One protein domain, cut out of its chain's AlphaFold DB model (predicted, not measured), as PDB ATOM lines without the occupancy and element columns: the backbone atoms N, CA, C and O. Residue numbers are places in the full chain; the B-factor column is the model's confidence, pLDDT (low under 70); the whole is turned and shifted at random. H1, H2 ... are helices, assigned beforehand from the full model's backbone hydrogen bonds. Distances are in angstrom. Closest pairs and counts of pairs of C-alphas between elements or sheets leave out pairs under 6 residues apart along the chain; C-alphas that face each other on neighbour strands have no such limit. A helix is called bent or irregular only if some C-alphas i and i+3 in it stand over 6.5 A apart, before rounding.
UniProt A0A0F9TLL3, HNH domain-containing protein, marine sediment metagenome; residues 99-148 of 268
ATOM      1  N   LEU A  99      14.489 -14.281 -25.813       94.69
ATOM      2  CA  LEU A  99      14.559 -13.428 -26.997       94.69
ATOM      3  C   LEU A  99      14.445 -11.944 -26.632       94.69
ATOM      4  O   LEU A  99      15.168 -11.116 -27.187       94.69
ATOM      5  N   ALA A 100      13.571 -11.599 -25.679       93.69
ATOM      6  CA  ALA A 100      13.465 -10.230 -25.182       93.69
ATOM      7  C   ALA A 100      14.792  -9.763 -24.563       93.69
ATOM      8  O   ALA A 100      15.299  -8.707 -24.940       93.69
ATOM      9  N   HIS A 101      15.401 -10.580 -23.701       94.31
ATOM     10  CA  HIS A 101      16.706 -10.296 -23.110       94.31
ATOM     11  C   HIS A 101      17.821 -10.218 -24.154       94.31
ATOM     12  O   HIS A 101      18.646  -9.315 -24.078       94.31
ATOM     13  N   ALA A 102      17.851 -11.112 -25.145       96.44
ATOM     14  CA  ALA A 102      18.851 -11.085 -26.211       96.44
ATOM     15  C   ALA A 102      18.758  -9.801 -27.047       96.44
ATOM     16  O   ALA A 102      19.774  -9.165 -27.329       96.44
ATOM     17  N   ARG A 103      17.538  -9.374 -27.388       94.50
ATOM     18  CA  ARG A 103      17.298  -8.111 -28.091       94.50
ATOM     19  C   ARG A 103      17.716  -6.910 -27.246       94.50
ATOM     20  O   ARG A 103      18.356  -5.999 -27.766       94.50
ATOM     21  N   ASP A 104      17.356  -6.904 -25.965       94.62
ATOM     22  CA  ASP A 104      17.710  -5.816 -25.058       94.62
ATOM     23  C   ASP A 104      19.241  -5.747 -24.885       94.62
ATOM     24  O   ASP A 104      19.807  -4.662 -25.016       94.62
ATOM     25  N   ARG A 105      19.936  -6.888 -24.726       96.25
ATOM     26  CA  ARG A 105      21.412  -6.963 -24.737       96.25
ATOM     27  C   ARG A 105      22.000  -6.357 -26.010       96.25
ATOM     28  O   ARG A 105      22.800  -5.435 -25.912       96.25
ATOM     29  N   ASN A 106      21.535  -6.788 -27.186       97.69
ATOM     30  CA  ASN A 106      22.025  -6.269 -28.467       97.69
ATOM     31  C   ASN A 106      21.828  -4.749 -28.597       97.69
ATOM     32  O   ASN A 106      22.695  -4.041 -29.108       97.69
ATOM     33  N   TYR A 107      20.689  -4.238 -28.119       96.19
ATOM     34  CA  TYR A 107      20.425  -2.805 -28.083       96.19
ATOM     35  C   TYR A 107      21.426  -2.075 -27.183       96.19
ATOM     36  O   TYR A 107      22.011  -1.083 -27.617       96.19
ATOM     37  N   TYR A 108      21.651  -2.558 -25.957       96.06
ATOM     38  CA  TYR A 108      22.597  -1.938 -25.026       96.06
ATOM     39  C   TYR A 108      24.037  -1.996 -25.534       96.06
ATOM     40  O   TYR A 108      24.727  -0.986 -25.449       96.06
ATOM     41  N   GLU A 109      24.468  -3.115 -26.114       96.19
ATOM     42  CA  GLU A 109      25.805  -3.274 -26.700       96.19
ATOM     43  C   GLU A 109      26.043  -2.260 -27.823       96.19
ATOM     44  O   GLU A 109      27.001  -1.488 -27.777       96.19
ATOM     45  N   LYS A 110      25.123  -2.176 -28.792       97.56
ATOM     46  CA  LYS A 110      25.244  -1.244 -29.926       97.56
ATOM     47  C   LYS A 110      25.130   0.225 -29.523       97.56
ATOM     48  O   LYS A 110      25.657   1.091 -30.214       97.56
ATOM     49  N   ASN A 111      24.430   0.526 -28.428       97.12
ATOM     50  CA  ASN A 111      24.151   1.900 -28.001       97.12
ATOM     51  C   ASN A 111      24.906   2.307 -26.727       97.12
ATOM     52  O   ASN A 111      24.631   3.379 -26.184       97.12
ATOM     53  N   ALA A 112      25.863   1.504 -26.252       96.19
ATOM     54  CA  ALA A 112      26.542   1.712 -24.973       96.19
ATOM     55  C   ALA A 112      27.163   3.113 -24.862       96.19
ATOM     56  O   ALA A 112      26.948   3.818 -23.874       96.19
ATOM     57  N   ALA A 113      27.871   3.562 -25.903       96.06
ATOM     58  CA  ALA A 113      28.495   4.884 -25.936       96.06
ATOM     59  C   ALA A 113      27.461   6.021 -25.854       96.06
ATOM     60  O   ALA A 113      27.634   6.976 -25.093       96.06
ATOM     61  N   VAL A 114      26.352   5.903 -26.590       97.06
ATOM     62  CA  VAL A 114      25.274   6.904 -26.604       97.06
ATOM     63  C   VAL A 114      24.573   6.964 -25.248       97.06
ATOM     64  O   VAL A 114      24.326   8.053 -24.727       97.06
ATOM     65  N   ILE A 115      24.282   5.807 -24.652       96.31
ATOM     66  CA  ILE A 115      23.650   5.698 -23.333       96.31
ATOM     67  C   ILE A 115      24.561   6.305 -22.264       96.31
ATOM     68  O   ILE A 115      24.109   7.139 -21.481       96.31
ATOM     69  N   SER A 116      25.851   5.971 -22.281       95.19
ATOM     70  CA  SER A 116      26.845   6.532 -21.361       95.19
ATOM     71  C   SER A 116      26.983   8.047 -21.503       95.19
ATOM     72  O   SER A 116      27.022   8.756 -20.495       95.19
ATOM     73  N   LYS A 117      26.996   8.565 -22.737       97.56
ATOM     74  CA  LYS A 117      27.036  10.009 -23.004       97.56
ATOM     75  C   LYS A 117      25.793  10.715 -22.459       97.56
ATOM     76  O   LYS A 117      25.927  11.734 -21.788       97.56
ATOM     77  N   ARG A 118      24.597  10.158 -22.685       96.50
ATOM     78  CA  ARG A 118      23.334  10.692 -22.135       96.50
ATOM     79  C   ARG A 118      23.322  10.664 -20.609       96.50
ATOM     80  O   ARG A 118      22.933  11.647 -19.993       96.50
ATOM     81  N   ALA A 119      23.783   9.571 -20.004       94.50
ATOM     82  CA  ALA A 119      23.857   9.442 -18.553       94.50
ATOM     83  C   ALA A 119      24.842  10.445 -17.933       94.50
ATOM     84  O   ALA A 119      24.556  10.991 -16.874       94.50
ATOM     85  N   ARG A 120      25.983  10.705 -18.588       95.31
ATOM     86  CA  ARG A 120      26.931  11.749 -18.170       95.31
ATOM     87  C   ARG A 120      26.290  13.130 -18.253       95.31
ATOM     88  O   ARG A 120      26.218  13.796 -17.232       95.31
ATOM     89  N   LYS A 121      25.736  13.482 -19.418       97.56
ATOM     90  CA  LYS A 121      25.040  14.757 -19.629       97.56
ATOM     91  C   LYS A 121      23.981  15.005 -18.551       97.56
ATOM     92  O   LYS A 121      23.964  16.068 -17.950       97.56
ATOM     93  N   TRP A 122      23.159  13.999 -18.251       95.88
ATOM     94  CA  TRP A 122      22.143  14.126 -17.210       95.88
ATOM     95  C   TRP A 122      22.749  14.376 -15.825       95.88
ATOM     96  O   TRP A 122      22.247  15.229 -15.105       95.88
ATOM     97  N   ARG A 123      23.832  13.676 -15.451       95.31
ATOM     98  CA  ARG A 123      24.510  13.907 -14.163       95.31
ATOM     99  C   ARG A 123      25.101  15.309 -14.046       95.31
ATOM    100  O   ARG A 123      25.064  15.872 -12.958       95.31
ATOM    101  N   ASP A 124      25.628  15.839 -15.146       94.38
ATOM    102  CA  ASP A 124      26.210  17.180 -15.193       94.38
ATOM    103  C   ASP A 124      25.112  18.256 -15.089       94.38
ATOM    104  O   ASP A 124      25.280  19.242 -14.380       94.38
ATOM    105  N   GLU A 125      23.963  18.035 -15.739       96.62
ATOM    106  CA  GLU A 125      22.791  18.923 -15.678       96.62
ATOM    107  C   GLU A 125      22.005  18.805 -14.355       96.62
ATOM    108  O   GLU A 125      21.331  19.752 -13.966       96.62
ATOM    109  N   HIS A 126      22.084  17.659 -13.662       95.56
ATOM    110  CA  HIS A 126      21.307  17.333 -12.452       95.56
ATOM    111  C   HIS A 126      22.225  16.801 -11.326       95.56
ATOM    112  O   HIS A 126      22.145  15.623 -10.926       95.56
ATOM    113  N   PRO A 127      23.171  17.624 -10.829       92.50
ATOM    114  CA  PRO A 127      24.191  17.178  -9.883       92.50
ATOM    115  C   PRO A 127      23.618  16.858  -8.496       92.50
ATOM    116  O   PRO A 127      24.092  15.927  -7.837       92.50
ATOM    117  N   GLU A 128      22.597  17.582  -8.036       87.56
ATOM    118  CA  GLU A 128      21.982  17.350  -6.725       87.56
ATOM    119  C   GLU A 128      21.191  16.039  -6.694       87.56
ATOM    120  O   GLU A 128      21.363  15.220  -5.787       87.56
ATOM    121  N   GLU A 129      20.396  15.773  -7.728       90.44
ATOM    122  CA  GLU A 129      19.619  14.547  -7.873       90.44
ATOM    123  C   GLU A 129      20.525  13.329  -8.030       90.44
ATOM    124  O   GLU A 129      20.242  12.268  -7.460       90.44
ATOM    125  N   SER A 130      21.634  13.488  -8.755       90.38
ATOM    126  CA  SER A 130      22.676  12.467  -8.880       90.38
ATOM    127  C   SER A 130      23.296  12.146  -7.523       90.38
ATOM    128  O   SER A 130      23.282  10.989  -7.100       90.38
ATOM    129  N   ARG A 131      23.741  13.165  -6.773       85.88
ATOM    130  CA  ARG A 131      24.302  12.989  -5.422       85.88
ATOM    131  C   ARG A 131      23.304  12.340  -4.470       85.88
ATOM    132  O   ARG A 131      23.677  11.440  -3.716       85.88
ATOM    133  N   ALA A 132      22.039  12.752  -4.518       82.69
ATOM    134  CA  ALA A 132      20.983  12.184  -3.694       82.69
ATOM    135  C   ALA A 132      20.703  10.717  -4.065       82.69
ATOM    136  O   ALA A 132      20.523   9.875  -3.182       82.69
ATOM    137  N   LYS A 133      20.696  10.379  -5.362       84.12
ATOM    138  CA  LYS A 133      20.559   8.997  -5.846       84.12
ATOM    139  C   LYS A 133      21.730   8.129  -5.400       84.12
ATOM    140  O   LYS A 133      21.495   7.040  -4.878       84.12
ATOM    141  N   ASP A 134      22.954   8.621  -5.538       86.56
ATOM    142  CA  ASP A 134      24.154   7.900  -5.125       86.56
ATOM    143  C   ASP A 134      24.196   7.710  -3.607       86.56
ATOM    144  O   ASP A 134      24.518   6.622  -3.134       86.56
ATOM    145  N   ALA A 135      23.803   8.723  -2.825       80.81
ATOM    146  CA  ALA A 135      23.669   8.607  -1.373       80.81
ATOM    147  C   ALA A 135      22.682   7.495  -0.986       80.81
ATOM    148  O   ALA A 135      23.040   6.606  -0.212       80.81
ATOM    149  N   ARG A 136      21.486   7.472  -1.593       75.56
ATOM    150  CA  ARG A 136      20.500   6.392  -1.389       75.56
ATOM    151  C   ARG A 136      21.068   5.022  -1.769       75.56
ATOM    152  O   ARG A 136      20.921   4.064  -1.013       75.56
ATOM    153  N   GLY A 137      21.756   4.941  -2.909       81.25
ATOM    154  CA  GLY A 137      22.395   3.715  -3.387       81.25
ATOM    155  C   GLY A 137      23.475   3.192  -2.439       81.25
ATOM    156  O   GLY A 137      23.558   1.985  -2.221       81.25
ATOM    157  N   ARG A 138      24.265   4.082  -1.821       81.56
ATOM    158  CA  ARG A 138      25.305   3.710  -0.848       81.56
ATOM    159  C   ARG A 138      24.722   3.058   0.405       81.56
ATOM    160  O   ARG A 138      25.228   2.013   0.803       81.56
ATOM    161  N   HIS A 139      23.668   3.623   0.996       73.81
ATOM    162  CA  HIS A 139      23.031   3.035   2.184       73.81
ATOM    163  C   HIS A 139      22.413   1.664   1.876       73.81
ATOM    164  O   HIS A 139      22.687   0.698   2.582       73.81
ATOM    165  N   ALA A 140      21.678   1.550   0.764       77.38
ATOM    166  CA  ALA A 140      21.076   0.284   0.341       77.38
ATOM    167  C   ALA A 140      22.117  -0.783  -0.046       77.38
ATOM    168  O   ALA A 140      21.868  -1.977   0.107       77.38
ATOM    169  N   ARG A 141      23.277  -0.381  -0.585       81.31
ATOM    170  CA  ARG A 141      24.383  -1.300  -0.888       81.31
ATOM    171  C   ARG A 141      25.024  -1.837   0.389       81.31
ATOM    172  O   ARG A 141      25.157  -3.046   0.509       81.31
ATOM    173  N   ARG A 142      25.359  -0.960   1.342       77.38
ATOM    174  CA  ARG A 142      25.963  -1.362   2.626       77.38
ATOM    175  C   ARG A 142      25.064  -2.316   3.411       77.38
ATOM    176  O   ARG A 142      25.573  -3.261   3.998       77.38
ATOM    177  N   ALA A 143      23.749  -2.087   3.390       77.44
ATOM    178  CA  ALA A 143      22.787  -2.986   4.019       77.44
ATOM    179  C   ALA A 143      22.797  -4.383   3.368       77.44
ATOM    180  O   ALA A 143      22.951  -5.385   4.059       77.44
ATOM    181  N   ARG A 144      22.755  -4.446   2.027       79.31
ATOM    182  CA  ARG A 144      22.837  -5.710   1.270       79.31
ATOM    183  C   ARG A 144      24.144  -6.467   1.492       79.31
ATOM    184  O   ARG A 144      24.099  -7.670   1.705       79.31
ATOM    185  N   GLU A 145      25.283  -5.779   1.460       82.56
ATOM    186  CA  GLU A 145      26.607  -6.381   1.705       82.56
ATOM    187  C   GLU A 145      26.706  -7.027   3.091       82.56
ATOM    188  O   GLU A 145      27.460  -7.975   3.275       82.56
ATOM    189  N   ARG A 146      25.933  -6.527   4.057       77.56
ATOM    190  CA  ARG A 146      25.900  -7.025   5.436       77.56
ATOM    191  C   ARG A 146      24.711  -7.942   5.725       77.56
ATOM    192  O   ARG A 146      24.584  -8.408   6.849       77.56
ATOM    193  N   GLY A 147      23.842  -8.186   4.739       80.06
ATOM    194  CA  GLY A 147      22.634  -8.999   4.901       80.06
ATOM    195  C   GLY A 147      21.612  -8.419   5.885       80.06
ATOM    196  O   GLY A 147      20.798  -9.170   6.412       80.06
ATOM    197  N   VAL A 148      21.661  -7.111   6.151       80.38
ATOM    198  CA  VAL A 148      20.744  -6.441   7.082       80.38
ATOM    199  C   VAL A 148      19.578  -5.807   6.333       80.38
ATOM    200  O   VAL A 148      19.715  -5.362   5.187       80.38
TER     201      VAL A 148
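What this domain is: This is residues 99 to 148 of the 268 residues of the protein "HNH domain-containing protein" of marine sediment metagenome (UniProt A0A0F9TLL3). The printed part is an open arch of helix: the bent helix H1 makes one leg with its first arm, H1a, and the span with its second, H1b, and H2 makes the other leg. H1a and H1b meet at one corner, H1b and H2 at a second, and the space between the two legs is empty. It has 50 residues, with two named helices, H1 then H2, no named strand, and the class all helix. The whole is extended, with a radius of gyration of the C-alphas of 15.1 A, and flat, spanning 35 by 31 by 13 A.

Where its parts are: H1, residues 99 to 125, was assigned as one helix by its hydrogen bonds but is bent, with C-alphas 110 and 113 8.0 A apart. Its arm H1a, residues 99 to 110, begins at C-alpha 99 (14.559, -13.428, -26.997) and is 16.5 A long from first to last C-alpha. Its arm H1b, residues 113 to 125, is 18.3 A long. H2, residues 127 to 145, is 26.4 A long and ends at C-alpha 145 (26.607, -6.381, 1.705).

How they stand to each other: H1a and H1b are close but not clearly touching; their closest C-alphas, of Tyr 108 and Ile 115, are 7.9 A apart. Their lines stand at 72 degrees, only just about perpendicular. H1b and H2 are also close but not clearly touching, with the closest C-alphas, of Arg 123 and Ser 130, 5.8 A apart. They run opposite ways at a steep tilt of 68 degrees, only just short of about perpendicular. H1a and H2 are apart. In H1a, H1b and H2 every O i to N i+4 pair is within hydrogen-bond range.

The domain as a whole: The two C-alphas farthest apart, of Lys 110 and Val 148, are 37.6 A apart. The link from H1 to H2 is tight, with 1 residue. Residues 99 to 121, which belong to H1, stand free. The printed part has no cut, its mean pLDDT is 89.8, and no printed residue is under 70.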